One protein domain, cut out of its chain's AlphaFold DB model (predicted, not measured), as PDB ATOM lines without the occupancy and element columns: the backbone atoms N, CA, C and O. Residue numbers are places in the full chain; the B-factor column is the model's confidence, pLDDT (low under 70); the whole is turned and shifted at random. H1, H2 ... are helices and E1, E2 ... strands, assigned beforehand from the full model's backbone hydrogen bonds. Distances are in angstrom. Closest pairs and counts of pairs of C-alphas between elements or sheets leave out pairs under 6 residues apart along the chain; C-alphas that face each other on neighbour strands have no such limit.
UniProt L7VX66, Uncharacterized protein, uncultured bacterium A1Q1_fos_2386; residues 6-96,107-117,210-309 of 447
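AT A GLANCE: This is residues 6 to 96, 107 to 117 and 210 to 309 of the 447 residues of an uncharacterized protein of uncultured bacterium A1Q1_fos_2386 (UniProt L7VX66). A twisted sheet of six strands curls round one long helix, H3, and a second long helix, H2, lies partly beside H3 on the same face. H2 runs on beyond the sheet, where residues 38 to 43 stick out at one end of the long axis. The printed part has 202 residues, with three named helices and six named strands in the order H1 H2 E1 E2 E3 H3 E4 E5 E6. The sheet, E1 E2 E4 E5 E6 E3, is mixed; the class is mixed, in two layers, helices H2 and H3 on one face of a sheet. The whole is loose, with a radius of gyration of the C-alphas of 20.6 A, and elongated, spanning 74 by 39 by 29 A.

HOW THE PARTS SIT: E4, residues 258 to 272, E5, residues 287 to 298, and E6, residues 301 to 308, form a meander, each strand the antiparallel neighbour of the one before. N 268 and O 291 are 2.7 A apart in the hairpin E4 and E5, and N 292 and O 307 are 2.8 A apart in the hairpin E5 and E6. E3, residues 107 to 117, is an edge strand parallel to E6, with N 115 and O 306 at 2.7 A. E2, residues 82 to 93, is antiparallel to E4, with N 87 and O 265 at 2.8 A. E1, residues 51 to 60, is the other edge strand and makes an antiparallel hairpin with E2, with N 54 and O 88 at 2.8 A. H3, residues 222 to 247, is on the sheet; its closest C-alphas to E4 are those of Ala 241 and Tyr 259, 5.9 A apart. H2, residues 11 to 39, is on the same face, over E1 and E2 at a height over the sheet of 11.2 A. On the local plane it stands at 28 degrees to E2, only just along the strands. With residues 11 to 23 alone H2 touches H3, the same way at a shallow tilt of 20 degrees; the closest C-alphas are those of Pro 12 and Gly 233, 3.9 A apart. H1, residues 6 to 9, only grazes the sheet and touches H3, the closest C-alphas being those of Glu 9 and Trp 229, 6.2 A apart. Every O i to N i+4 pair is within hydrogen-bond range in H2 and 19 of 22 are in H3; H1 is too short for such a pair, and its 1 O i to N i+3 pair is within range.

IN THESE COORDINATES: From first to last C-alpha, H2 measures 42.1 A, E4 40.5 A, H3 38.3 A, E2 33.9 A and E5 32.8 A. H1 begins at C-alpha 6, (171.291, 75.956, 165.869), H2 ends at C-alpha 39, (142.745, 40.703, 146.468), and E6 ends at C-alpha 308, (153.137, 83.998, 180.412).

THE WHOLE: The two C-alphas farthest apart are those of Thr 41 and Gln 283, 73.8 A. Residues 97 to 106 and 118 to 209 are not printed; the gaps between C-alphas are 19.9 A from 96 to 107 and 14.6 A from 117 to 210. The links H2 to E1, E1 to E2 and E4 to E5 are long. The mean pLDDT of the printed part is 73.5, and 62 residues are under 70, among them residues 59 to 82 and 244 to 257.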
ATOM      1  N   ALA A   6     171.331  76.949 166.944       67.56
ATOM      2  CA  ALA A   6     171.291  75.956 165.869       67.56
ATOM      3  C   ALA A   6     170.300  74.790 166.117       67.56
ATOM      4  O   ALA A   6     169.628  74.376 165.172       67.56
ATOM      5  N   PRO A   7     170.112  74.271 167.352       68.00
ATOM      6  CA  PRO A   7     169.085  73.256 167.595       68.00
ATOM      7  C   PRO A   7     167.639  73.773 167.456       68.00
ATOM      8  O   PRO A   7     166.771  72.997 167.068       68.00
ATOM      9  N   LEU A   8     167.367  75.052 167.760       71.75
ATOM     10  CA  LEU A   8     166.060  75.681 167.502       71.75
ATOM     11  C   LEU A   8     165.861  75.946 166.010       71.75
ATOM     12  O   LEU A   8     164.775  75.712 165.500       71.75
ATOM     13  N   GLU A   9     166.906  76.366 165.300       77.56
ATOM     14  CA  GLU A   9     166.876  76.555 163.842       77.56
ATOM     15  C   GLU A   9     166.600  75.240 163.094       77.56
ATOM     16  O   GLU A   9     165.939  75.227 162.059       77.56
ATOM     17  N   ALA A  10     167.064  74.108 163.634       78.94
ATOM     18  CA  ALA A  10     166.780  72.772 163.110       78.94
ATOM     19  C   ALA A  10     165.427  72.199 163.577       78.94
ATOM     20  O   ALA A  10     165.019  71.123 163.128       78.94
ATOM     21  N   LEU A  11     164.720  72.877 164.490       78.69
ATOM     22  CA  LEU A  11     163.441  72.397 165.002       78.69
ATOM     23  C   LEU A  11     162.390  72.257 163.893       78.69
ATOM     24  O   LEU A  11     161.820  71.166 163.808       78.69
ATOM     25  N   PRO A  12     162.154  73.264 163.024       85.25
ATOM     26  CA  PRO A  12     161.142  73.159 161.981       85.25
ATOM     27  C   PRO A  12     161.384  71.965 161.059       85.25
ATOM     28  O   PRO A  12     160.485  71.151 160.854       85.25
ATOM     29  N   THR A  13     162.619  71.790 160.576       85.88
ATOM     30  CA  THR A  13     162.978  70.671 159.690       85.88
ATOM     31  C   THR A  13     162.791  69.323 160.380       85.88
ATOM     32  O   THR A  13     162.236  68.401 159.780       85.88
ATOM     33  N   THR A  14     163.165  69.214 161.658       79.31
ATOM     34  CA  THR A  14     162.974  67.998 162.461       79.31
ATOM     35  C   THR A  14     161.490  67.679 162.658       79.31
ATOM     36  O   THR A  14     161.065  66.545 162.429       79.31
ATOM     37  N   THR A  15     160.675  68.666 163.043       77.56
ATOM     38  CA  THR A  15     159.232  68.472 163.245       77.56
ATOM     39  C   THR A  15     158.516  68.123 161.944       77.56
ATOM     40  O   THR A  15     157.684  67.216 161.933       77.56
ATOM     41  N   THR A  16     158.889  68.759 160.830       83.38
ATOM     42  CA  THR A  16     158.348  68.453 159.503       83.38
ATOM     43  C   THR A  16     158.739  67.050 159.048       83.38
ATOM     44  O   THR A  16     157.888  66.319 158.548       83.38
ATOM     45  N   ALA A  17     159.988  66.623 159.260       84.00
ATOM     46  CA  ALA A  17     160.431  65.273 158.912       84.00
ATOM     47  C   ALA A  17     159.655  64.189 159.681       84.00
ATOM     48  O   ALA A  17     159.253  63.184 159.093       84.00
ATOM     49  N   LEU A  18     159.390  64.407 160.974       76.75
ATOM     50  CA  LEU A  18     158.587  63.492 161.792       76.75
ATOM     51  C   LEU A  18     157.136  63.399 161.300       76.75
ATOM     52  O   LEU A  18     156.571  62.305 161.217       76.75
ATOM     53  N   VAL A  19     156.536  64.533 160.936       78.69
ATOM     54  CA  VAL A  19     155.172  64.576 160.389       78.69
ATOM     55  C   VAL A  19     155.124  63.878 159.034       78.69
ATOM     56  O   VAL A  19     154.283  63.006 158.833       78.69
ATOM     57  N   ARG A  20     156.078  64.163 158.147       84.38
ATOM     58  CA  ARG A  20     156.209  63.501 156.844       84.38
ATOM     59  C   ARG A  20     156.348  61.987 156.987       84.38
ATOM     60  O   ARG A  20     155.651  61.237 156.311       84.38
ATOM     61  N   ALA A  21     157.195  61.519 157.902       81.75
ATOM     62  CA  ALA A  21     157.343  60.092 158.183       81.75
ATOM     63  C   ALA A  21     156.028  59.468 158.681       81.75
ATOM     64  O   ALA A  21     155.655  58.376 158.248       81.75
ATOM     65  N   THR A  22     155.294  60.184 159.539       78.31
ATOM     66  CA  THR A  22     153.981  59.755 160.041       78.31
ATOM     67  C   THR A  22     152.971  59.620 158.902       78.31
ATOM     68  O   THR A  22     152.297  58.598 158.792       78.31
ATOM     69  N   LEU A  23     152.893  60.618 158.023       78.44
ATOM     70  CA  LEU A  23     151.994  60.623 156.873       78.44
ATOM     71  C   LEU A  23     152.384  59.565 155.817       78.44
ATOM     72  O   LEU A  23     151.514  58.918 155.243       78.44
ATOM     73  N   HIS A  24     153.675  59.302 155.589       82.19
ATOM     74  CA  HIS A  24     154.103  58.193 154.722       82.19
ATOM     75  C   HIS A  24     153.742  56.823 155.302       82.19
ATOM     76  O   HIS A  24     153.252  55.954 154.580       82.19
ATOM     77  N   ALA A  25     153.947  56.616 156.607       79.06
ATOM     78  CA  ALA A  25     153.574  55.367 157.268       79.06
ATOM     79  C   ALA A  25     152.060  55.102 157.165       79.06
ATOM     80  O   ALA A  25     151.641  53.964 156.940       79.06
ATOM     81  N   GLN A  26     151.253  56.162 157.269       77.50
ATOM     82  CA  GLN A  26     149.806  56.141 157.046       77.50
ATOM     83  C   GLN A  26     149.440  55.718 155.629       77.50
ATOM     84  O   GLN A  26     148.660  54.786 155.443       77.50
ATOM     85  N   GLN A  27     150.020  56.384 154.631       78.38
ATOM     86  CA  GLN A  27     149.764  56.079 153.230       78.38
ATOM     87  C   GLN A  27     150.095  54.613 152.923       78.38
ATOM     88  O   GLN A  27     149.260  53.895 152.376       78.38
ATOM     89  N   GLY A  28     151.244  54.124 153.394       80.94
ATOM     90  CA  GLY A  28     151.617  52.720 153.243       80.94
ATOM     91  C   GLY A  28     150.691  51.743 153.985       80.94
ATOM     92  O   GLY A  28     150.590  50.579 153.593       80.94
ATOM     93  N   LEU A  29     150.014  52.152 155.065       82.75
ATOM     94  CA  LEU A  29     148.993  51.331 155.734       82.75
ATOM     95  C   LEU A  29     147.705  51.250 154.899       82.75
ATOM     96  O   LEU A  29     147.156  50.159 154.731       82.75
ATOM     97  N   ILE A  30     147.263  52.378 154.336       79.81
ATOM     98  CA  ILE A  30     146.085  52.449 153.460       79.81
ATOM     99  C   ILE A  30     146.328  51.629 152.193       79.81
ATOM    100  O   ILE A  30     145.524  50.766 151.867       79.81
ATOM    101  N   GLU A  31     147.460  51.828 151.515       79.88
ATOM    102  CA  GLU A  31     147.804  51.107 150.285       79.88
ATOM    103  C   GLU A  31     147.859  49.592 150.508       79.88
ATOM    104  O   GLU A  31     147.255  48.829 149.754       79.88
ATOM    105  N   ARG A  32     148.517  49.138 151.585       82.81
ATOM    106  CA  ARG A  32     148.610  47.704 151.903       82.81
ATOM    107  C   ARG A  32     147.266  47.096 152.297       82.81
ATOM    108  O   ARG A  32     146.990  45.966 151.902       82.81
ATOM    109  N   SER A  33     146.442  47.806 153.069       81.06
ATOM    110  CA  SER A  33     145.119  47.303 153.468       81.06
ATOM    111  C   SER A  33     144.114  47.327 152.314       81.06
ATOM    112  O   SER A  33     143.384  46.358 152.130       81.06
ATOM    113  N   ALA A  34     144.141  48.352 151.462       78.56
ATOM    114  CA  ALA A  34     143.321  48.412 150.257       78.56
ATOM    115  C   ALA A  34     143.727  47.347 149.225       78.56
ATOM    116  O   ALA A  34     142.860  46.700 148.646       78.56
ATOM    117  N   ALA A  35     145.028  47.097 149.033       77.94
ATOM    118  CA  ALA A  35     145.499  46.013 148.168       77.94
ATOM    119  C   ALA A  35     145.019  44.634 148.658       77.94
ATOM    120  O   ALA A  35     144.616  43.793 147.855       77.94
ATOM    121  N   ARG A  36     145.006  44.408 149.979       75.69
ATOM    122  CA  ARG A  36     144.413  43.197 150.570       75.69
ATOM    123  C   ARG A  36     142.918  43.119 150.305       75.69
ATOM    124  O   ARG A  36     142.472  42.103 149.797       75.69
ATOM    125  N   LEU A  37     142.172  44.195 150.541       77.31
ATOM    126  CA  LEU A  37     140.732  44.251 150.273       77.31
ATOM    127  C   LEU A  37     140.394  43.930 148.808       77.31
ATOM    128  O   LEU A  37     139.446  43.200 148.543       77.31
ATOM    129  N   LEU A  38     141.194  44.427 147.862       74.06
ATOM    130  CA  LEU A  38     141.014  44.172 146.428       74.06
ATOM    131  C   LEU A  38     141.411  42.748 145.996       74.06
ATOM    132  O   LEU A  38     141.001  42.309 144.926       74.06
ATOM    133  N   SER A  39     142.221  42.041 146.791       73.44
ATOM    134  CA  SER A  39     142.745  40.703 146.468       73.44
ATOM    135  C   SER A  39     142.137  39.572 147.307       73.44
ATOM    136  O   SER A  39     142.341  38.401 146.988       73.44
ATOM    137  N   ALA A  40     141.405  39.895 148.373       69.12
ATOM    138  CA  ALA A  40     140.900  38.926 149.335       69.12
ATOM    139  C   ALA A  40     139.529  38.355 148.937       69.12
ATOM    140  O   ALA A  40     138.623  39.065 148.511       69.12
ATOM    141  N   THR A  41     139.360  37.050 149.157       60.47
ATOM    142  CA  THR A  41     138.084  36.326 149.012       60.47
ATOM    143  C   THR A  41     137.148  36.497 150.215       60.47
ATOM    144  O   THR A  41     135.997  36.074 150.162       60.47
ATOM    145  N   VAL A  42     137.636  37.100 151.304       55.81
ATOM    146  CA  VAL A  42     136.893  37.408 152.535       55.81
ATOM    147  C   VAL A  42     136.918  38.929 152.718       55.81
ATOM    148  O   VAL A  42     137.980  39.516 152.507       55.81
ATOM    149  N   PRO A  43     135.802  39.584 153.094       56.88
ATOM    150  CA  PRO A  43     135.798  41.026 153.322       56.88
ATOM    151  C   PRO A  43     136.793  41.404 154.428       56.88
ATOM    152  O   PRO A  43     136.640  40.989 155.576       56.88
ATOM    153  N   ASP A  44     137.804  42.191 154.057       67.25
ATOM    154  CA  ASP A  44     138.778  42.809 154.963       67.25
ATOM    155  C   ASP A  44     138.481  44.316 155.095       67.25
ATOM    156  O   ASP A  44     137.718  44.886 154.311       67.25
ATOM    157  N   GLY A  45     139.050  44.966 156.108       75.62
ATOM    158  CA  GLY A  45     138.879  46.398 156.364       75.62
ATOM    159  C   GLY A  45     140.038  47.245 155.838       75.62
ATOM    160  O   GLY A  45     141.187  46.804 155.795       75.62
ATOM    161  N   VAL A  46     139.761  48.506 155.497       75.44
ATOM    162  CA  VAL A  46     140.816  49.509 155.276       75.44
ATOM    163  C   VAL A  46     141.232  50.085 156.624       75.44
ATOM    164  O   VAL A  46     140.401  50.593 157.379       75.44
ATOM    165  N   TRP A  47     142.528  50.033 156.914       77.69
ATOM    166  CA  TRP A  47     143.090  50.543 158.160       77.69
ATOM    167  C   TRP A  47     143.666  51.940 157.938       77.69
ATOM    168  O   TRP A  47     144.395  52.185 156.979       77.69
ATOM    169  N   MET A  48     143.357  52.855 158.854       75.94
ATOM    170  CA  MET A  48     143.802  54.248 158.816       75.94
ATOM    171  C   MET A  48     144.187  54.705 160.223       75.94
ATOM    172  O   MET A  48     143.534  54.325 161.199       75.94
ATOM    173  N   VAL A  49     145.225  55.533 160.353       78.12
ATOM    174  CA  VAL A  49     145.589  56.100 161.654       78.12
ATOM    175  C   VAL A  49     144.873  57.439 161.820       78.12
ATOM    176  O   VAL A  49     145.186  58.449 161.208       78.12
ATOM    177  N   ARG A  50     143.875  57.467 162.699       79.12
ATOM    178  CA  ARG A  50     143.047  58.663 162.914       79.12
ATOM    179  C   ARG A  50     143.815  59.835 163.536       79.12
ATOM    180  O   ARG A  50     143.472  60.991 163.297       79.12
ATOM    181  N   ARG A  51     144.807  59.540 164.377       84.25
ATOM    182  CA  ARG A  51     145.538  60.523 165.184       84.25
ATOM    183  C   ARG A  51     146.940  60.016 165.499       84.25
ATOM    184  O   ARG A  51     147.093  58.866 165.899       84.25
ATOM    185  N   ALA A  52     147.923  60.899 165.394       81.62
ATOM    186  CA  ALA A  52     149.278  60.693 165.885       81.62
ATOM    187  C   ALA A  52     149.659  61.851 166.813       81.62
ATOM    188  O   ALA A  52     149.407  63.013 166.489       81.62
ATOM    189  N   SER A  53     150.251  61.535 167.963       84.62
ATOM    190  CA  SER A  53     150.702  62.522 168.946       84.62
ATOM    191  C   SER A  53     152.179  62.306 169.259       84.62
ATOM    192  O   SER A  53     152.615  61.174 169.462       84.62
ATOM    193  N   LEU A  54     152.936  63.397 169.281       80.19
ATOM    194  CA  LEU A  54     154.373  63.433 169.517       80.19
ATOM    195  C   LEU A  54     154.663  64.455 170.617       80.19
ATOM    196  O   LEU A  54     154.245  65.606 170.514       80.19
ATOM    197  N   THR A  55     155.418  64.039 171.631       80.62
ATOM    198  CA  THR A  55     155.952  64.929 172.668       80.62
ATOM    199  C   THR A  55     157.462  64.973 172.521       80.62
ATOM    200  O   THR A  55     158.155  63.987 172.782       80.62
ATOM    201  N   LEU A  56     157.981  66.119 172.096       76.44
ATOM    202  CA  LEU A  56     159.405  66.358 171.920       76.44
ATOM    203  C   LEU A  56     159.920  67.203 173.081       76.44
ATOM    204  O   LEU A  56     159.306  68.190 173.474       76.44
ATOM    205  N   ARG A  57     161.056  66.808 173.654       73.00
ATOM    206  CA  ARG A  57     161.702  67.534 174.750       73.00
ATOM    207  C   ARG A  57     163.111  67.891 174.333       73.00
ATOM    208  O   ARG A  57     163.917  66.996 174.090       73.00
ATOM    209  N   PHE A  58     163.409  69.180 174.296       71.56
ATOM    210  CA  PHE A  58     164.710  69.691 173.884       71.56
ATOM    211  C   PHE A  58     165.289  70.610 174.944       71.56
ATOM    212  O   PHE A  58     164.588  71.296 175.690       71.56
ATOM    213  N   PHE A  59     166.613  70.594 174.991       67.44
ATOM    214  CA  PHE A  59     167.412  71.290 175.977       67.44
ATOM    215  C   PHE A  59     168.575  71.928 175.249       67.44
ATOM    216  O   PHE A  59     169.324  71.223 174.577       67.44
ATOM    217  N   ILE A  60     168.712  73.244 175.366       60.91
ATOM    218  CA  ILE A  60     169.792  73.976 174.704       60.91
ATOM    219  C   ILE A  60     170.790  74.448 175.743       60.91
ATOM    220  O   ILE A  60     170.410  74.835 176.848       60.91
ATOM    221  N   ALA A  61     172.066  74.358 175.373       54.44
ATOM    222  CA  ALA A  61     173.229  74.510 176.226       54.44
ATOM    223  C   ALA A  61     174.226  75.523 175.670       54.44
ATOM    224  O   ALA A  61     174.539  75.478 174.484       54.44
ATOM    225  N   ARG A  62     174.822  76.334 176.548       49.50
ATOM    226  CA  ARG A  62     176.222  76.764 176.401       49.50
ATOM    227  C   ARG A  62     177.051  75.975 177.416       49.50
ATOM    228  O   ARG A  62     176.513  75.563 178.444       49.50
ATOM    229  N   SER A  63     178.320  75.713 177.111       41.22
ATOM    230  CA  SER A  63     179.237  75.062 178.051       41.22
ATOM    231  C   SER A  63     179.320  75.854 179.361       41.22
ATOM    232  O   SER A  63     179.366  77.081 179.320       41.22
ATOM    233  N   SER A  64     179.359  75.119 180.479       39.47
ATOM    234  CA  SER A  64     179.566  75.577 181.862       39.47
ATOM    235  C   SER A  64     178.541  76.586 182.402       39.47
ATOM    236  O   SER A  64     178.811  77.782 182.402       39.47
ATOM    237  N   ALA A  65     177.399  76.092 182.905       38.91
ATOM    238  CA  ALA A  65     176.703  76.640 184.083       38.91
ATOM    239  C   ALA A  65     175.438  75.839 184.441       38.91
ATOM    240  O   ALA A  65     174.650  75.452 183.576       38.91
ATOM    241  N   GLN A  66     175.188  75.654 185.742       40.09
ATOM    242  CA  GLN A  66     173.927  75.115 186.257       40.09
ATOM    243  C   GLN A  66     172.799  76.133 186.063       40.09
ATOM    244  O   GLN A  66     172.888  77.256 186.555       40.09
ATOM    245  N   VAL A  67     171.709  75.730 185.405       38.41
ATOM    246  CA  VAL A  67     170.482  76.534 185.332       38.41
ATOM    247  C   VAL A  67     169.338  75.799 186.022       38.41
ATOM    248  O   VAL A  67     169.110  74.607 185.820       38.41
ATOM    249  N   LEU A  68     168.644  76.521 186.899       44.41
ATOM    250  CA  LEU A  68     167.703  75.987 187.873       44.41
ATOM    251  C   LEU A  68     166.281  76.349 187.431       44.41
ATOM    252  O   LEU A  68     165.857  77.484 187.615       44.41
ATOM    253  N   PHE A  69     165.532  75.390 186.876       47.31
ATOM    254  CA  PHE A  69     164.119  75.598 186.546       47.31
ATOM    255  C   PHE A  69     163.182  74.845 187.487       47.31
ATOM    256  O   PHE A  69     163.359  73.668 187.798       47.31
ATOM    257  N   PHE A  70     162.200  75.604 187.952       52.28
ATOM    258  CA  PHE A  70     160.874  75.233 188.427       52.28
ATOM    259  C   PHE A  70     160.615  73.753 188.838       52.28
ATOM    260  O   PHE A  70     159.914  73.044 188.141       52.28
ATOM    261  N   PHE A  71     161.168  73.258 189.957       43.41
ATOM    262  CA  PHE A  71     161.033  71.880 190.518       43.41
ATOM    263  C   PHE A  71     161.788  70.695 189.889       43.41
ATOM    264  O   PHE A  71     161.812  69.620 190.488       43.41
ATOM    265  N   ALA A  72     162.437  70.827 188.733       40.31
ATOM    266  CA  ALA A  72     163.152  69.697 188.137       40.31
ATOM    267  C   ALA A  72     164.642  69.730 188.503       40.31
ATOM    268  O   ALA A  72     165.423  70.485 187.918       40.31
ATOM    269  N   ARG A  73     165.075  68.855 189.420       41.00
ATOM    270  CA  ARG A  73     166.483  68.448 189.476       41.00
ATOM    271  C   ARG A  73     166.665  67.295 188.501       41.00
ATOM    272  O   ARG A  73     166.361  66.147 188.799       41.00
ATOM    273  N   ARG A  74     167.141  67.597 187.299       38.19
ATOM    274  CA  ARG A  74     167.792  66.572 186.490       38.19
ATOM    275  C   ARG A  74     169.279  66.724 186.741       38.19
ATOM    276  O   ARG A  74     169.818  67.779 186.427       38.19
ATOM    277  N   ASP A  75     169.918  65.692 187.292       38.88
ATOM    278  CA  ASP A  75     171.367  65.521 187.168       38.88
ATOM    279  C   ASP A  75     171.659  65.308 185.685       38.88
ATOM    280  O   ASP A  75     171.687  64.194 185.161       38.88
ATOM    281  N   LEU A  76     171.696  66.421 184.978       39.31
ATOM    282  CA  LEU A  76     172.233  66.552 183.651       39.31
ATOM    283  C   LEU A  76     173.486  67.400 183.805       39.31
ATOM    284  O   LEU A  76     173.546  68.215 184.734       39.31
ATOM    285  N   PRO A  77     174.483  67.202 182.933       36.94
ATOM    286  CA  PRO A  77     175.650  68.072 182.911       36.94
ATOM    287  C   PRO A  77     175.182  69.531 182.942       36.94
ATOM    288  O   PRO A  77     174.158  69.852 182.344       36.94
ATOM    289  N   GLU A  78     175.882  70.362 183.710       47.16
ATOM    290  CA  GLU A  78     175.579  71.767 184.004       47.16
ATOM    291  C   GLU A  78     175.156  72.564 182.767       47.16
ATOM    292  O   GLU A  78     175.988  73.067 182.015       47.16
ATOM    293  N   VAL A  79     173.852  72.630 182.526       51.44
ATOM    294  CA  VAL A  79     173.291  73.146 181.285       51.44
ATOM    295  C   VAL A  79     171.841  73.522 181.567       51.44
ATOM    296  O   VAL A  79     171.167  72.681 182.148       51.44
ATOM    297  N   ARG A  80     171.359  74.720 181.177       54.06
ATOM    298  CA  ARG A  80     170.147  74.977 180.337       54.06
ATOM    299  C   ARG A  80     169.785  76.478 180.271       54.06
ATOM    300  O   ARG A  80     168.939  76.919 181.034       54.06
ATOM    301  N   PRO A  81     170.310  77.285 179.340       56.47
ATOM    302  CA  PRO A  81     169.693  78.569 178.978       56.47
ATOM    303  C   PRO A  81     168.227  78.441 178.496       56.47
ATOM    304  O   PRO A  81     167.453  79.383 178.660       56.47
ATOM    305  N   LEU A  82     167.834  77.269 177.965       69.25
ATOM    306  CA  LEU A  82     166.473  76.952 177.510       69.25
ATOM    307  C   LEU A  82     166.094  75.487 177.803       69.25
ATOM    308  O   LEU A  82     166.856  74.552 177.528       69.25
ATOM    309  N   SER A  83     164.866  75.281 178.278       72.25
ATOM    310  CA  SER A  83     164.167  73.995 178.310       72.25
ATOM    311  C   SER A  83     162.844  74.127 177.573       72.25
ATOM    312  O   SER A  83     162.069  75.020 177.899       72.25
ATOM    313  N   ALA A  84     162.571  73.231 176.628       74.00
ATOM    314  CA  ALA A  84     161.340  73.269 175.855       74.00
ATOM    315  C   ALA A  84     160.689  71.884 175.733       74.00
ATOM    316  O   ALA A  84     161.369  70.884 175.491       74.00
ATOM    317  N   GLN A  85     159.370  71.832 175.919       80.62
ATOM    318  CA  GLN A  85     158.533  70.679 175.588       80.62
ATOM    319  C   GLN A  85     157.557  71.100 174.495       80.62
ATOM    320  O   GLN A  85     156.779  72.020 174.713       80.62
ATOM    321  N   LEU A  86     157.603  70.432 173.346       82.50
ATOM    322  CA  LEU A  86     156.691  70.638 172.227       82.50
ATOM    323  C   LEU A  86     155.764  69.432 172.101       82.50
ATOM    324  O   LEU A  86     156.221  68.313 171.867       82.50
ATOM    325  N   ASP A  87     154.470  69.684 172.214       85.69
ATOM    326  CA  ASP A  87     153.411  68.713 172.007       85.69
ATOM    327  C   ASP A  87     152.741  68.975 170.654       85.69
ATOM    328  O   ASP A  87     152.161  70.038 170.413       85.69
ATOM    329  N   VAL A  88     152.837  67.987 169.764       83.06
ATOM    330  CA  VAL A  88     152.265  68.010 168.415       83.06
ATOM    331  C   VAL A  88     151.236  66.899 168.296       83.06
ATOM    332  O   VAL A  88     151.510  65.744 168.615       83.06
ATOM    333  N   THR A  89     150.045  67.219 167.801       83.88
ATOM    334  CA  THR A  89     149.066  66.219 167.371       83.88
ATOM    335  C   THR A  89     148.654  66.496 165.940       83.88
ATOM    336  O   THR A  89     148.209  67.596 165.624       83.88
ATOM    337  N   VAL A  90     148.752  65.471 165.099       81.31
ATOM    338  CA  VAL A  90     148.239  65.468 163.730       81.31
ATOM    339  C   VAL A  90     147.050  64.519 163.681       81.31
ATOM    340  O   VAL A  90     147.125  63.393 164.182       81.31
ATOM    341  N   GLN A  91     145.938  64.964 163.103       83.31
ATOM    342  CA  GLN A  91     144.717  64.165 163.034       83.31
ATOM    343  C   GLN A  91     144.073  64.216 161.656       83.31
ATOM    344  O   GLN A  91     144.205  65.203 160.932       83.31
ATOM    345  N   ALA A  92     143.352  63.148 161.332       77.75
ATOM    346  CA  ALA A  92     142.504  63.094 160.160       77.75
ATOM    347  C   ALA A  92     141.364  64.115 160.294       77.75
ATOM    348  O   ALA A  92     140.613  64.104 161.274       77.75
ATOM    349  N   VAL A  93     141.244  64.988 159.303       75.19
ATOM    350  CA  VAL A  93     140.182  65.978 159.179       75.19
ATOM    351  C   VAL A  93     139.016  65.313 158.448       75.19
ATOM    352  O   VAL A  93     139.207  64.811 157.335       75.19
ATOM    353  N   PRO A  94     137.813  65.263 159.047       65.06
ATOM    354  CA  PRO A  94     136.638  64.797 158.326       65.06
ATOM    355  C   PRO A  94     136.391  65.698 157.103       65.06
ATOM    356  O   PRO A  94     136.687  66.893 157.166       65.06
ATOM    357  N   PRO A  95     135.865  65.162 155.988       57.97
ATOM    358  CA  PRO A  95     135.538  65.978 154.822       57.97
ATOM    359  C   PRO A  95     134.608  67.116 155.253       57.97
ATOM    360  O   PRO A  95     133.556  66.874 155.846       57.97
ATOM    361  N   ALA A  96     135.034  68.359 155.014       55.22
ATOM    362  CA  ALA A  96     134.265  69.531 155.401       55.22
ATOM    363  C   ALA A  96     132.917  69.526 154.669       55.22
ATOM    364  O   ALA A  96     132.869  69.381 153.446       55.22
ATOM    365  N   SER A 107     145.782  83.999 155.314       68.75
ATOM    366  CA  SER A 107     146.996  84.779 155.523       68.75
ATOM    367  C   SER A 107     148.016  83.895 156.213       68.75
ATOM    368  O   SER A 107     147.732  83.243 157.222       68.75
ATOM    369  N   ASP A 108     149.212  83.892 155.649       71.19
ATOM    370  CA  ASP A 108     150.363  83.180 156.177       71.19
ATOM    371  C   ASP A 108     151.191  84.032 157.141       71.19
ATOM    372  O   ASP A 108     152.091  83.517 157.800       71.19
ATOM    373  N   GLN A 109     150.870  85.326 157.253       77.56
ATOM    374  CA  GLN A 109     151.446  86.175 158.283       77.56
ATOM    375  C   GLN A 109     150.786  85.864 159.632       77.56
ATOM    376  O   GLN A 109     149.570  86.055 159.765       77.56
ATOM    377  N   PRO A 110     151.555  85.393 160.630       77.19
ATOM    378  CA  PRO A 110     151.016  85.105 161.948       77.19
ATOM    379  C   PRO A 110     150.543  86.388 162.634       77.19
ATOM    380  O   PRO A 110     151.273  87.375 162.742       77.19
ATOM    381  N   ILE A 111     149.317  86.352 163.149       83.69
ATOM    382  CA  ILE A 111     148.821  87.345 164.094       83.69
ATOM    383  C   ILE A 111     149.238  86.872 165.488       83.69
ATOM    384  O   ILE A 111     148.843  85.791 165.941       83.69
ATOM    385  N   HIS A 112     150.063  87.673 166.161       83.31
ATOM    386  CA  HIS A 112     150.605  87.325 167.469       83.31
ATOM    387  C   HIS A 112     149.805  87.982 168.587       83.31
ATOM    388  O   HIS A 112     149.557  89.191 168.597       83.31
ATOM    389  N   HIS A 113     149.450  87.168 169.570       85.62
ATOM    390  CA  HIS A 113     148.707  87.589 170.738       85.62
ATOM    391  C   HIS A 113     149.444  87.170 172.001       85.62
ATOM    392  O   HIS A 113     149.751  85.995 172.186       85.62
ATOM    393  N   LEU A 114     149.683  88.125 172.892       83.19
ATOM    394  CA  LEU A 114     150.135  87.862 174.246       83.19
ATOM    395  C   LEU A 114     148.926  87.770 175.172       83.19
ATOM    396  O   LEU A 114     148.201  88.738 175.387       83.19
ATOM    397  N   THR A 115     148.732  86.591 175.733       83.19
ATOM    398  CA  THR A 115     147.781  86.285 176.788       83.19
ATOM    399  C   THR A 115     148.465  86.505 178.133       83.19
ATOM    400  O   THR A 115     149.340  85.735 178.542       83.19
ATOM    401  N   VAL A 116     148.064  87.565 178.832       81.19
ATOM    402  CA  VAL A 116     148.546  87.859 180.184       81.19
ATOM    403  C   VAL A 116     147.511  87.392 181.211       81.19
ATOM    404  O   VAL A 116     146.318  87.660 181.020       81.19
ATOM    405  N   PRO A 117     147.934  86.720 182.302       81.12
ATOM    406  CA  PRO A 117     147.042  86.351 183.396       81.12
ATOM    407  C   PRO A 117     146.203  87.526 183.902       81.12
ATOM    408  O   PRO A 117     146.721  88.625 184.103       81.12
ATOM    409  N   PRO A 210     147.812  92.536 171.428       82.56
ATOM    410  CA  PRO A 210     148.565  92.343 170.201       82.56
ATOM    411  C   PRO A 210     150.053  92.544 170.500       82.56
ATOM    412  O   PRO A 210     150.434  93.512 171.162       82.56
ATOM    413  N   VAL A 211     150.885  91.634 170.004       80.00
ATOM    414  CA  VAL A 211     152.346  91.770 170.031       80.00
ATOM    415  C   VAL A 211     152.887  91.634 168.617       80.00
ATOM    416  O   VAL A 211     152.224  91.095 167.732       80.00
ATOM    417  N   GLN A 212     154.075  92.171 168.375       74.31
ATOM    418  CA  GLN A 212     154.745  92.031 167.090       74.31
ATOM    419  C   GLN A 212     155.987  91.185 167.297       74.31
ATOM    420  O   GLN A 212     156.967  91.669 167.853       74.31
ATOM    421  N   ILE A 213     155.932  89.931 166.847       72.00
ATOM    422  CA  ILE A 213     157.144  89.134 166.686       72.00
ATOM    423  C   ILE A 213     157.710  89.474 165.297       72.00
ATOM    424  O   ILE A 213     156.987  89.374 164.297       72.00
ATOM    425  N   PRO A 214     158.961  89.939 165.220       65.31
ATOM    426  CA  PRO A 214     159.620  90.305 163.972       65.31
ATOM    427  C   PRO A 214     159.716  89.123 163.003       65.31
ATOM    428  O   PRO A 214     159.914  87.983 163.415       65.31
ATOM    429  N   HIS A 215     159.643  89.407 161.700       65.19
ATOM    430  CA  HIS A 215     159.822  88.393 160.651       65.19
ATOM    431  C   HIS A 215     161.297  87.980 160.469       65.19
ATOM    432  O   HIS A 215     161.559  86.900 159.952       65.19
ATOM    433  N   ASP A 216     162.245  88.824 160.893       67.25
ATOM    434  CA  ASP A 216     163.674  88.505 160.978       67.25
ATOM    435  C   ASP A 216     164.123  88.617 162.445       67.25
ATOM    436  O   ASP A 216     164.294  89.727 162.960       67.25
ATOM    437  N   PRO A 217     164.273  87.487 163.153       64.75
ATOM    438  CA  PRO A 217     164.570  87.495 164.578       64.75
ATOM    439  C   PRO A 217     166.071  87.652 164.877       64.75
ATOM    440  O   PRO A 217     166.451  87.823 166.035       64.75
ATOM    441  N   SER A 218     166.942  87.598 163.861       59.03
ATOM    442  CA  SER A 218     168.398  87.480 164.040       59.03
ATOM    443  C   SER A 218     169.066  88.701 164.690       59.03
ATOM    444  O   SER A 218     170.212  88.602 165.140       59.03
ATOM    445  N   ALA A 219     168.349  89.827 164.780       57.38
ATOM    446  CA  ALA A 219     168.846  91.101 165.291       57.38
ATOM    447  C   ALA A 219     168.223  91.567 166.626       57.38
ATOM    448  O   ALA A 219     168.601  92.640 167.095       57.38
ATOM    449  N   LEU A 220     167.274  90.825 167.226       69.75
ATOM    450  CA  LEU A 220     166.405  91.378 168.284       69.75
ATOM    451  C   LEU A 220     166.595  90.743 169.668       69.75
ATOM    452  O   LEU A 220     167.070  91.434 170.567       69.75
ATOM    453  N   SER A 221     166.309  89.453 169.851       81.12
ATOM    454  CA  SER A 221     166.599  88.740 171.105       81.12
ATOM    455  C   SER A 221     166.602  87.218 170.914       81.12
ATOM    456  O   SER A 221     166.036  86.703 169.949       81.12
ATOM    457  N   ASP A 222     167.200  86.465 171.844       80.25
ATOM    458  CA  ASP A 222     167.146  84.994 171.800       80.25
ATOM    459  C   ASP A 222     165.718  84.469 172.057       80.25
ATOM    460  O   ASP A 222     165.350  83.401 171.559       80.25
ATOM    461  N   VAL A 223     164.895  85.227 172.800       81.25
ATOM    462  CA  VAL A 223     163.460  84.940 172.975       81.25
ATOM    463  C   VAL A 223     162.738  85.026 171.633       81.25
ATOM    464  O   VAL A 223     162.040  84.080 171.270       81.25
ATOM    465  N   ASP A 224     162.944  86.102 170.871       82.81
ATOM    466  CA  ASP A 224     162.298  86.296 169.568       82.81
ATOM    467  C   ASP A 224     162.692  85.202 168.575       82.81
ATOM    468  O   ASP A 224     161.832  84.655 167.886       82.81
ATOM    469  N   VAL A 225     163.972  84.812 168.553       82.56
ATOM    470  CA  VAL A 225     164.446  83.701 167.711       82.56
ATOM    471  C   VAL A 225     163.779  82.385 168.100       82.56
ATOM    472  O   VAL A 225     163.347  81.633 167.224       82.56
ATOM    473  N   ALA A 226     163.653  82.093 169.398       82.69
ATOM    474  CA  ALA A 226     162.978  80.881 169.852       82.69
ATOM    475  C   ALA A 226     161.495  80.868 169.451       82.69
ATOM    476  O   ALA A 226     161.006  79.852 168.955       82.69
ATOM    477  N   LEU A 227     160.790  81.990 169.631       86.19
ATOM    478  CA  LEU A 227     159.381  82.122 169.258       86.19
ATOM    479  C   LEU A 227     159.178  81.993 167.746       86.19
ATOM    480  O   LEU A 227     158.293  81.254 167.317       86.19
ATOM    481  N   PHE A 228     160.024  82.647 166.951       86.56
ATOM    482  CA  PHE A 228     159.988  82.580 165.494       86.56
ATOM    483  C   PHE A 228     160.086  81.136 164.988       86.56
ATOM    484  O   PHE A 228     159.208  80.681 164.258       86.56
ATOM    485  N   TRP A 229     161.099  80.377 165.423       86.50
ATOM    486  CA  TRP A 229     161.295  79.007 164.935       86.50
ATOM    487  C   TRP A 229     160.205  78.032 165.382       86.50
ATOM    488  O   TRP A 229     159.891  77.086 164.659       86.50
ATOM    489  N   LEU A 230     159.585  78.263 166.540       87.50
ATOM    490  CA  LEU A 230     158.415  77.491 166.966       87.50
ATOM    491  C   LEU A 230     157.204  77.771 166.073       87.50
ATOM    492  O   LEU A 230     156.503  76.846 165.673       87.50
ATOM    493  N   ILE A 231     156.962  79.033 165.724       87.94
ATOM    494  CA  ILE A 231     155.847  79.399 164.842       87.94
ATOM    495  C   ILE A 231     156.087  78.870 163.424       87.94
ATOM    496  O   ILE A 231     155.188  78.282 162.821       87.94
ATOM    497  N   GLU A 232     157.313  78.988 162.918       87.06
ATOM    498  CA  GLU A 232     157.677  78.482 161.594       87.06
ATOM    499  C   GLU A 232     157.603  76.946 161.518       87.06
ATOM    500  O   GLU A 232     157.186  76.388 160.502       87.06
ATOM    501  N   GLY A 233     157.901  76.245 162.617       87.50
ATOM    502  CA  GLY A 233     157.711  74.796 162.722       87.50
ATOM    503  C   GLY A 233     156.263  74.346 162.507       87.50
ATOM    504  O   GLY A 233     156.033  73.312 161.876       87.50
ATOM    505  N   PHE A 234     155.276  75.121 162.969       88.31
ATOM    506  CA  PHE A 234     153.868  74.858 162.656       88.31
ATOM    507  C   PHE A 234     153.569  75.079 161.168       88.31
ATOM    508  O   PHE A 234     152.942  74.227 160.536       88.31
ATOM    509  N   ARG A 235     154.047  76.188 160.587       87.06
ATOM    510  CA  ARG A 235     153.800  76.522 159.173       87.06
ATOM    511  C   ARG A 235     154.340  75.456 158.224       87.06
ATOM    512  O   ARG A 235     153.613  74.982 157.354       87.06
ATOM    513  N   LEU A 236     155.580  75.017 158.438       86.81
ATOM    514  CA  LEU A 236     156.204  73.966 157.627       86.81
ATOM    515  C   LEU A 236     155.569  72.582 157.823       86.81
ATOM    516  O   LEU A 236     155.696  71.701 156.972       86.81
ATOM    517  N   MET A 237     154.905  72.352 158.952       84.69
ATOM    518  CA  MET A 237     154.140  71.132 159.187       84.69
ATOM    519  C   MET A 237     152.815  71.143 158.424       84.69
ATOM    520  O   MET A 237     152.442  70.137 157.819       84.69
ATOM    521  N   GLU A 238     152.116  72.274 158.442       84.69
ATOM    522  CA  GLU A 238     150.854  72.458 157.730       84.69
ATOM    523  C   GLU A 238     151.044  72.376 156.206       84.69
ATOM    524  O   GLU A 238     150.267  71.702 155.521       84.69
ATOM    525  N   SER A 239     152.118  72.975 155.679       83.12
ATOM    526  CA  SER A 239     152.461  72.863 154.256       83.12
ATOM    527  C   SER A 239     152.728  71.410 153.853       83.12
ATOM    528  O   SER A 239     152.121  70.915 152.904       83.12
ATOM    529  N   CYS A 240     153.531  70.679 154.634       82.25
ATOM    530  CA  CYS A 240     153.835  69.269 154.379       82.25
ATOM    531  C   CYS A 240     152.580  68.378 154.388       82.25
ATOM    532  O   CYS A 240     152.473  67.452 153.583       82.25
ATOM    533  N   ALA A 241     151.626  68.641 155.285       76.94
ATOM    534  CA  ALA A 241     150.366  67.899 155.332       76.94
ATOM    535  C   ALA A 241     149.474  68.178 154.107       76.94
ATOM    536  O   ALA A 241     148.749  67.291 153.651       76.94
ATOM    537  N   THR A 242     149.557  69.390 153.551       74.94
ATOM    538  CA  THR A 242     148.807  69.802 152.357       74.94
ATOM    539  C   THR A 242     149.391  69.194 151.080       74.94
ATOM    540  O   THR A 242     148.639  68.674 150.254       74.94
ATOM    541  N   GLU A 243     150.719  69.202 150.929       73.38
ATOM    542  CA  GLU A 243     151.425  68.653 149.761       73.38
ATOM    543  C   GLU A 243     151.112  67.164 149.549       73.38
ATOM    544  O   GLU A 243     150.706  66.761 148.457       73.38
ATOM    545  N   GLN A 244     151.193  66.353 150.608       66.88
ATOM    546  CA  GLN A 244     151.089  64.895 150.508       66.88
ATOM    547  C   GLN A 244     149.707  64.379 150.067       66.88
ATOM    548  O   GLN A 244     149.591  63.279 149.524       66.88
ATOM    549  N   ARG A 245     148.640  65.172 150.231       61.31
ATOM    550  CA  ARG A 245     147.308  64.837 149.695       61.31
ATOM    551  C   ARG A 245     147.318  64.719 148.165       61.31
ATOM    552  O   ARG A 245     146.518  63.967 147.605       61.31
ATOM    553  N   SER A 246     148.207  65.448 147.496       58.44
ATOM    554  CA  SER A 246     148.286  65.491 146.032       58.44
ATOM    555  C   SER A 246     148.897  64.218 145.430       58.44
ATOM    556  O   SER A 246     148.588  63.889 144.281       58.44
ATOM    557  N   ASP A 247     149.666  63.463 146.222       62.06
ATOM    558  CA  ASP A 247     150.477  62.323 145.771       62.06
ATOM    559  C   ASP A 247     149.755  60.963 145.819       62.06
ATOM    560  O   ASP A 247     150.301  59.948 145.381       62.06
ATOM    561  N   VAL A 248     148.516  60.895 146.323       62.84
ATOM    562  CA  VAL A 248     147.787  59.618 146.419       62.84
ATOM    563  C   VAL A 248     147.282  59.164 145.043       62.84
ATOM    564  O   VAL A 248     146.591  59.906 144.331       62.84
ATOM    565  N   ALA A 249     147.583  57.908 144.695       63.41
ATOM    566  CA  ALA A 249     147.170  57.276 143.444       63.41
ATOM    567  C   ALA A 249     145.640  57.288 143.250       63.41
ATOM    568  O   ALA A 249     144.861  57.095 144.186       63.41
ATOM    569  N   SER A 250     145.212  57.459 141.994       57.50
ATOM    570  CA  SER A 250     143.816  57.701 141.593       57.50
ATOM    571  C   SER A 250     142.742  56.765 142.192       57.50
ATOM    572  O   SER A 250     141.695  57.285 142.576       57.50
ATOM    573  N   PRO A 251     142.941  55.436 142.353       64.94
ATOM    574  CA  PRO A 251     141.895  54.581 142.930       64.94
ATOM    575  C   PRO A 251     141.748  54.715 144.457       64.94
ATOM    576  O   PRO A 251     140.706  54.355 144.994       64.94
ATOM    577  N   LEU A 252     142.756  55.242 145.164       64.50
ATOM    578  CA  LEU A 252     142.753  55.374 146.629       64.50
ATOM    579  C   LEU A 252     142.449  56.796 147.109       64.50
ATOM    580  O   LEU A 252     142.233  57.004 148.301       64.50
ATOM    581  N   ARG A 253     142.372  57.775 146.198       68.56
ATOM    582  CA  ARG A 253     142.025  59.169 146.520       68.56
ATOM    583  C   ARG A 253     140.756  59.335 147.367       68.56
ATOM    584  O   ARG A 253     140.796  60.167 148.268       68.56
ATOM    585  N   PRO A 254     139.662  58.572 147.166       68.62
ATOM    586  CA  PRO A 254     138.475  58.686 148.022       68.62
ATOM    587  C   PRO A 254     138.721  58.288 149.487       68.62
ATOM    588  O   PRO A 254     137.983  58.715 150.369       68.62
ATOM    589  N   LEU A 255     139.751  57.476 149.746       66.19
ATOM    590  CA  LEU A 255     140.165  57.030 151.081       66.19
ATOM    591  C   LEU A 255     141.273  57.919 151.676       66.19
ATOM    592  O   LEU A 255     141.651  57.739 152.834       66.19
ATOM    593  N   ALA A 256     141.803  58.870 150.899       67.56
ATOM    594  CA  ALA A 256     142.838  59.791 151.340       67.56
ATOM    595  C   ALA A 256     142.240  60.846 152.278       67.56
ATOM    596  O   ALA A 256     141.603  61.811 151.851       67.56
ATOM    597  N   LEU A 257     142.455  60.658 153.577       69.38
ATOM    598  CA  LEU A 257     142.091  61.640 154.588       69.38
ATOM    599  C   LEU A 257     143.008  62.859 154.491       69.38
ATOM    600  O   LEU A 257     144.227  62.726 154.372       69.38
ATOM    601  N   ALA A 258     142.421  64.052 154.583       74.94
ATOM    602  CA  ALA A 258     143.202  65.246 154.861       74.94
ATOM    603  C   ALA A 258     143.723  65.151 156.298       74.94
ATOM    604  O   ALA A 258     142.983  64.752 157.194       74.94
ATOM    605  N   TYR A 259     144.978  65.518 156.525       76.00
ATOM    606  CA  TYR A 259     145.534  65.635 157.867       76.00
ATOM    607  C   TYR A 259     145.810  67.095 158.163       76.00
ATOM    608  O   TYR A 259     146.246  67.838 157.290       76.00
ATOM    609  N   ALA A 260     145.568  67.490 159.403       79.12
ATOM    610  CA  ALA A 260     145.933  68.809 159.881       79.12
ATOM    611  C   ALA A 260     146.514  68.710 161.294       79.12
ATOM    612  O   ALA A 260     146.128  67.813 162.062       79.12
ATOM    613  N   PRO A 261     147.434  69.619 161.656       81.50
ATOM    614  CA  PRO A 261     147.831  69.785 163.042       81.50
ATOM    615  C   PRO A 261     146.618  70.249 163.858       81.50
ATOM    616  O   PRO A 261     146.003  71.268 163.555       81.50
ATOM    617  N   SER A 262     146.252  69.489 164.888       82.81
ATOM    618  CA  SER A 262     145.169  69.843 165.815       82.81
ATOM    619  C   SER A 262     145.661  70.353 167.158       82.81
ATOM    620  O   SER A 262     144.935  71.063 167.849       82.81
ATOM    621  N   VAL A 263     146.895  70.010 167.527       84.81
ATOM    622  CA  VAL A 263     147.582  70.557 168.696       84.81
ATOM    623  C   VAL A 263     149.001  70.899 168.277       84.81
ATOM    624  O   VAL A 263     149.704  70.036 167.752       84.81
ATOM    625  N   TYR A 264     149.415  72.135 168.528       89.31
ATOM    626  CA  TYR A 264     150.805  72.563 168.440       89.31
ATOM    627  C   TYR A 264     151.080  73.525 169.589       89.31
ATOM    628  O   TYR A 264     150.678  74.690 169.553       89.31
ATOM    629  N   GLN A 265     151.704  73.007 170.643       90.06
ATOM    630  CA  GLN A 265     151.963  73.763 171.858       90.06
ATOM    631  C   GLN A 265     153.385  73.527 172.347       90.06
ATOM    632  O   GLN A 265     153.790  72.386 172.536       90.06
ATOM    633  N   ALA A 266     154.115  74.603 172.614       86.31
ATOM    634  CA  ALA A 266     155.425  74.564 173.233       86.31
ATOM    635  C   ALA A 266     155.401  75.235 174.604       86.31
ATOM    636  O   ALA A 266     154.931  76.360 174.735       86.31
ATOM    637  N   GLU A 267     155.938  74.578 175.623       84.31
ATOM    638  CA  GLU A 267     156.251  75.202 176.908       84.31
ATOM    639  C   GLU A 267     157.750  75.454 176.988       84.31
ATOM    640  O   GLU A 267     158.541  74.525 176.834       84.31
ATOM    641  N   LEU A 268     158.129  76.709 177.212       79.75
ATOM    642  CA  LEU A 268     159.495  77.205 177.247       79.75
ATOM    643  C   LEU A 268     159.816  77.694 178.654       79.75
ATOM    644  O   LEU A 268     159.063  78.458 179.254       79.75
ATOM    645  N   ALA A 269     160.978  77.301 179.150       76.69
ATOM    646  CA  ALA A 269     161.609  77.913 180.302       76.69
ATOM    647  C   ALA A 269     162.962  78.468 179.851       76.69
ATOM    648  O   ALA A 269     163.815  77.718 179.372       76.69
ATOM    649  N   LEU A 270     163.119  79.782 179.958       77.12
ATOM    650  CA  LEU A 270     164.224  80.566 179.413       77.12
ATOM    651  C   LEU A 270     164.974  81.246 180.559       77.12
ATOM    652  O   LEU A 270     164.357  81.638 181.547       77.12
ATOM    653  N   ARG A 271     166.289  81.423 180.433       76.62
ATOM    654  CA  ARG A 271     167.079  82.278 181.329       76.62
ATOM    655  C   ARG A 271     167.738  83.380 180.512       76.62
ATOM    656  O   ARG A 271     168.679  83.099 179.774       76.62
ATOM    657  N   VAL A 272     167.249  84.609 180.642       77.69
ATOM    658  CA  VAL A 272     167.619  85.736 179.774       77.69
ATOM    659  C   VAL A 272     167.990  86.994 180.555       77.69
ATOM    660  O   VAL A 272     167.636  87.116 181.719       77.69
ATOM    661  N   ASN A 273     168.697  87.940 179.949       78.38
ATOM    662  CA  ASN A 273     168.892  89.277 180.510       78.38
ATOM    663  C   ASN A 273     167.677  90.174 180.207       78.38
ATOM    664  O   ASN A 273     166.697  89.740 179.599       78.38
ATOM    665  N   GLN A 274     167.737  91.443 180.620       76.38
ATOM    666  CA  GLN A 274     166.666  92.431 180.410       76.38
ATOM    667  C   GLN A 274     166.391  92.770 178.939       76.38
ATOM    668  O   GLN A 274     165.407  93.444 178.656       76.38
ATOM    669  N   GLN A 275     167.240  92.317 178.019       79.56
ATOM    670  CA  GLN A 275     167.088  92.481 176.576       79.56
ATOM    671  C   GLN A 275     166.662  91.174 175.884       79.56
ATOM    672  O   GLN A 275     166.562  91.134 174.666       79.56
ATOM    673  N   GLY A 276     166.416  90.098 176.639       79.38
ATOM    674  CA  GLY A 276     165.932  88.831 176.091       79.38
ATOM    675  C   GLY A 276     167.032  87.932 175.517       79.38
ATOM    676  O   GLY A 276     166.726  86.971 174.816       79.38
ATOM    677  N   PHE A 277     168.307  88.197 175.811       81.19
ATOM    678  CA  PHE A 277     169.418  87.319 175.420       81.19
ATOM    679  C   PHE A 277     169.730  86.300 176.504       81.19
ATOM    680  O   PHE A 277     169.674  86.622 177.688       81.19
ATOM    681  N   PHE A 278     170.102  85.082 176.120       79.25
ATOM    682  CA  PHE A 278     170.401  84.010 177.054       79.25
ATOM    683  C   PHE A 278     171.603  84.317 177.940       79.25
ATOM    684  O   PHE A 278     172.705  84.602 177.471       79.25
ATOM    685  N   VAL A 279     171.399  84.145 179.245       73.69
ATOM    686  CA  VAL A 279     172.427  84.361 180.261       73.69
ATOM    687  C   VAL A 279     172.991  83.026 180.720       73.69
ATOM    688  O   VAL A 279     172.272  82.142 181.199       73.69
ATOM    689  N   SER A 280     174.308  82.889 180.583       67.38
ATOM    690  CA  SER A 280     175.041  81.683 180.989       67.38
ATOM    691  C   SER A 280     175.698  81.849 182.353       67.38
ATOM    692  O   SER A 280     175.638  80.922 183.152       67.38
ATOM    693  N   ASP A 281     176.237  83.028 182.672       66.19
ATOM    694  CA  ASP A 281     176.899  83.271 183.956       66.19
ATOM    695  C   ASP A 281     175.885  83.152 185.106       66.19
ATOM    696  O   ASP A 281     174.900  83.889 185.109       66.19
ATOM    697  N   PRO A 282     176.045  82.225 186.067       58.94
ATOM    698  CA  PRO A 282     175.147  82.097 187.214       58.94
ATOM    699  C   PRO A 282     175.110  83.341 188.120       58.94
ATOM    700  O   PRO A 282     174.150  83.487 188.872       58.94
ATOM    701  N   GLN A 283     176.116  84.219 188.056       59.50
ATOM    702  CA  GLN A 283     176.187  85.452 188.847       59.50
ATOM    703  C   GLN A 283     175.554  86.668 188.162       59.50
ATOM    704  O   GLN A 283     175.283  87.665 188.830       59.50
ATOM    705  N   GLU A 284     175.287  86.593 186.859       67.19
ATOM    706  CA  GLU A 284     174.599  87.658 186.135       67.19
ATOM    707  C   GLU A 284     173.103  87.687 186.497       67.19
ATOM    708  O   GLU A 284     172.448  86.642 186.634       67.19
ATOM    709  N   ASP A 285     172.566  88.902 186.665       67.81
ATOM    710  CA  ASP A 285     171.171  89.157 187.037       67.81
ATOM    711  C   ASP A 285     170.222  88.754 185.896       67.81
ATOM    712  O   ASP A 285     169.871  89.542 185.015       67.81
ATOM    713  N   ALA A 286     169.837  87.478 185.903       72.56
ATOM    714  CA  ALA A 286     169.034  86.859 184.866       72.56
ATOM    715  C   ALA A 286     167.554  86.757 185.247       72.56
ATOM    716  O   ALA A 286     167.164  86.434 186.369       72.56
ATOM    717  N   ILE A 287     166.719  86.936 184.239       72.81
ATOM    718  CA  ILE A 287     165.288  86.706 184.226       72.81
ATOM    719  C   ILE A 287     165.048  85.246 183.842       72.81
ATOM    720  O   ILE A 287     165.300  84.835 182.711       72.81
ATOM    721  N   ALA A 288     164.528  84.449 184.772       73.69
ATOM    722  CA  ALA A 288     163.926  83.168 184.417       73.69
ATOM    723  C   ALA A 288     162.547  83.464 183.832       73.69
ATOM    724  O   ALA A 288     161.765  84.045 184.563       73.69
ATOM    725  N   LEU A 289     162.260  83.123 182.576       73.56
ATOM    726  CA  LEU A 289     161.008  83.399 181.864       73.56
ATOM    727  C   LEU A 289     160.303  82.092 181.491       73.56
ATOM    728  O   LEU A 289     160.874  81.250 180.800       73.56
ATOM    729  N   GLY A 290     159.070  81.923 181.968       78.56
ATOM    730  CA  GLY A 290     158.186  80.822 181.592       78.56
ATOM    731  C   GLY A 290     157.190  81.268 180.526       78.56
ATOM    732  O   GLY A 290     156.436  82.216 180.743       78.56
ATOM    733  N   LEU A 291     157.156  80.578 179.390       80.25
ATOM    734  CA  LEU A 291     156.248  80.871 178.284       80.25
ATOM    735  C   LEU A 291     155.556  79.608 177.799       80.25
ATOM    736  O   LEU A 291     156.148  78.534 177.757       80.25
ATOM    737  N   ARG A 292     154.315  79.751 177.357       86.25
ATOM    738  CA  ARG A 292     153.642  78.768 176.517       86.25
ATOM    739  C   ARG A 292     153.323  79.409 175.180       86.25
ATOM    740  O   ARG A 292     152.733  80.479 175.144       86.25
ATOM    741  N   VAL A 293     153.687  78.744 174.099       88.38
ATOM    742  CA  VAL A 293     153.359  79.128 172.729       88.38
ATOM    743  C   VAL A 293     152.360  78.113 172.212       88.38
ATOM    744  O   VAL A 293     152.647  76.922 172.233       88.38
ATOM    745  N   SER A 294     151.197  78.553 171.753       90.19
ATOM    746  CA  SER A 294     150.264  77.704 171.013       90.19
ATOM    747  C   SER A 294     149.987  78.321 169.656       90.19
ATOM    748  O   SER A 294     149.658  79.508 169.587       90.19
ATOM    749  N   VAL A 295     150.108  77.519 168.604       90.19
ATOM    750  CA  VAL A 295     149.895  77.965 167.226       90.19
ATOM    751  C   VAL A 295     148.725  77.191 166.633       90.19
ATOM    752  O   VAL A 295     148.652  75.969 166.764       90.19
ATOM    753  N   SER A 296     147.786  77.905 166.022       88.44
ATOM    754  CA  SER A 296     146.604  77.328 165.381       88.44
ATOM    755  C   SER A 296     146.194  78.140 164.155       88.44
ATOM    756  O   SER A 296     146.595  79.294 163.994       88.44
ATOM    757  N   ARG A 297     145.366  77.545 163.290       84.88
ATOM    758  CA  ARG A 297     144.689  78.262 162.206       84.88
ATOM    759  C   ARG A 297     143.210  78.416 162.544       84.88
ATOM    760  O   ARG A 297     142.510  77.423 162.727       84.88
ATOM    761  N   GLU A 298     142.728  79.652 162.620       82.69
ATOM    762  CA  GLU A 298     141.324  79.965 162.913       82.69
ATOM    763  C   GLU A 298     140.757  80.850 161.812       82.69
ATOM    764  O   GLU A 298     141.291  81.918 161.524       82.69
ATOM    765  N   ARG A 299     139.677  80.388 161.167       80.75
ATOM    766  CA  ARG A 299     139.028  81.094 160.044       80.75
ATOM    767  C   ARG A 299     140.023  81.547 158.959       80.75
ATOM    768  O   ARG A 299     139.905  82.635 158.410       80.75
ATOM    769  N   GLY A 300     141.028  80.713 158.680       74.56
ATOM    770  CA  GLY A 300     142.068  80.974 157.680       74.56
ATOM    771  C   GLY A 300     143.264  81.793 158.176       74.56
ATOM    772  O   GLY A 300     144.304  81.760 157.522       74.56
ATOM    773  N   ALA A 301     143.184  82.452 159.333       81.50
ATOM    774  CA  ALA A 301     144.294  83.216 159.901       81.50
ATOM    775  C   ALA A 301     145.203  82.336 160.769       81.50
ATOM    776  O   ALA A 301     144.721  81.551 161.589       81.50
ATOM    777  N   LEU A 302     146.518  82.491 160.606       84.62
ATOM    778  CA  LEU A 302     147.510  81.886 161.489       84.62
ATOM    779  C   LEU A 302     147.584  82.685 162.798       84.62
ATOM    780  O   LEU A 302     147.926  83.867 162.790       84.62
ATOM    781  N   LEU A 303     147.269  82.043 163.921       87.56
ATOM    782  CA  LEU A 303     147.285  82.655 165.246       87.56
ATOM    783  C   LEU A 303     148.371  82.028 166.108       87.56
ATOM    784  O   LEU A 303     148.365  80.824 166.360       87.56
ATOM    785  N   ALA A 304     149.268  82.869 166.615       88.38
ATOM    786  CA  ALA A 304     150.261  82.495 167.609       88.38
ATOM    787  C   ALA A 304     149.891  83.139 168.948       88.38
ATOM    788  O   ALA A 304     149.952  84.360 169.106       88.38
ATOM    789  N   ARG A 305     149.492  82.318 169.922       88.88
ATOM    790  CA  ARG A 305     149.181  82.768 171.284       88.88
ATOM    791  C   ARG A 305     150.351  82.469 172.207       88.88
ATOM    792  O   ARG A 305     150.732  81.312 172.383       88.88
ATOM    793  N   LEU A 306     150.895  83.517 172.804       87.06
ATOM    794  CA  LEU A 306     151.932  83.472 173.822       87.06
ATOM    795  C   LEU A 306     151.262  83.635 175.179       87.06
ATOM    796  O   LEU A 306     150.549  84.603 175.390       87.06
ATOM    797  N   SER A 307     151.466  82.721 176.114       83.62
ATOM    798  CA  SER A 307     150.996  82.864 177.491       83.62
ATOM    799  C   SER A 307     152.185  82.943 178.430       83.62
ATOM    800  O   SER A 307     153.038  82.055 178.419       83.62
ATOM    801  N   LEU A 308     152.217  83.969 179.279       77.56
ATOM    802  CA  LEU A 308     153.137  83.998 180.412       77.56
ATOM    803  C   LEU A 308     152.745  82.890 181.391       77.56
ATOM    804  O   LEU A 308     151.602  82.822 181.844       77.56
ATOM    805  N   LEU A 309     153.689  82.013 181.714       72.19
ATOM    806  CA  LEU A 309     153.491  80.990 182.731       72.19
ATOM    807  C   LEU A 309     154.030  81.539 184.050       72.19
ATOM    808  O   LEU A 309     155.241  81.745 184.135       72.19
TER     809      LEU A 309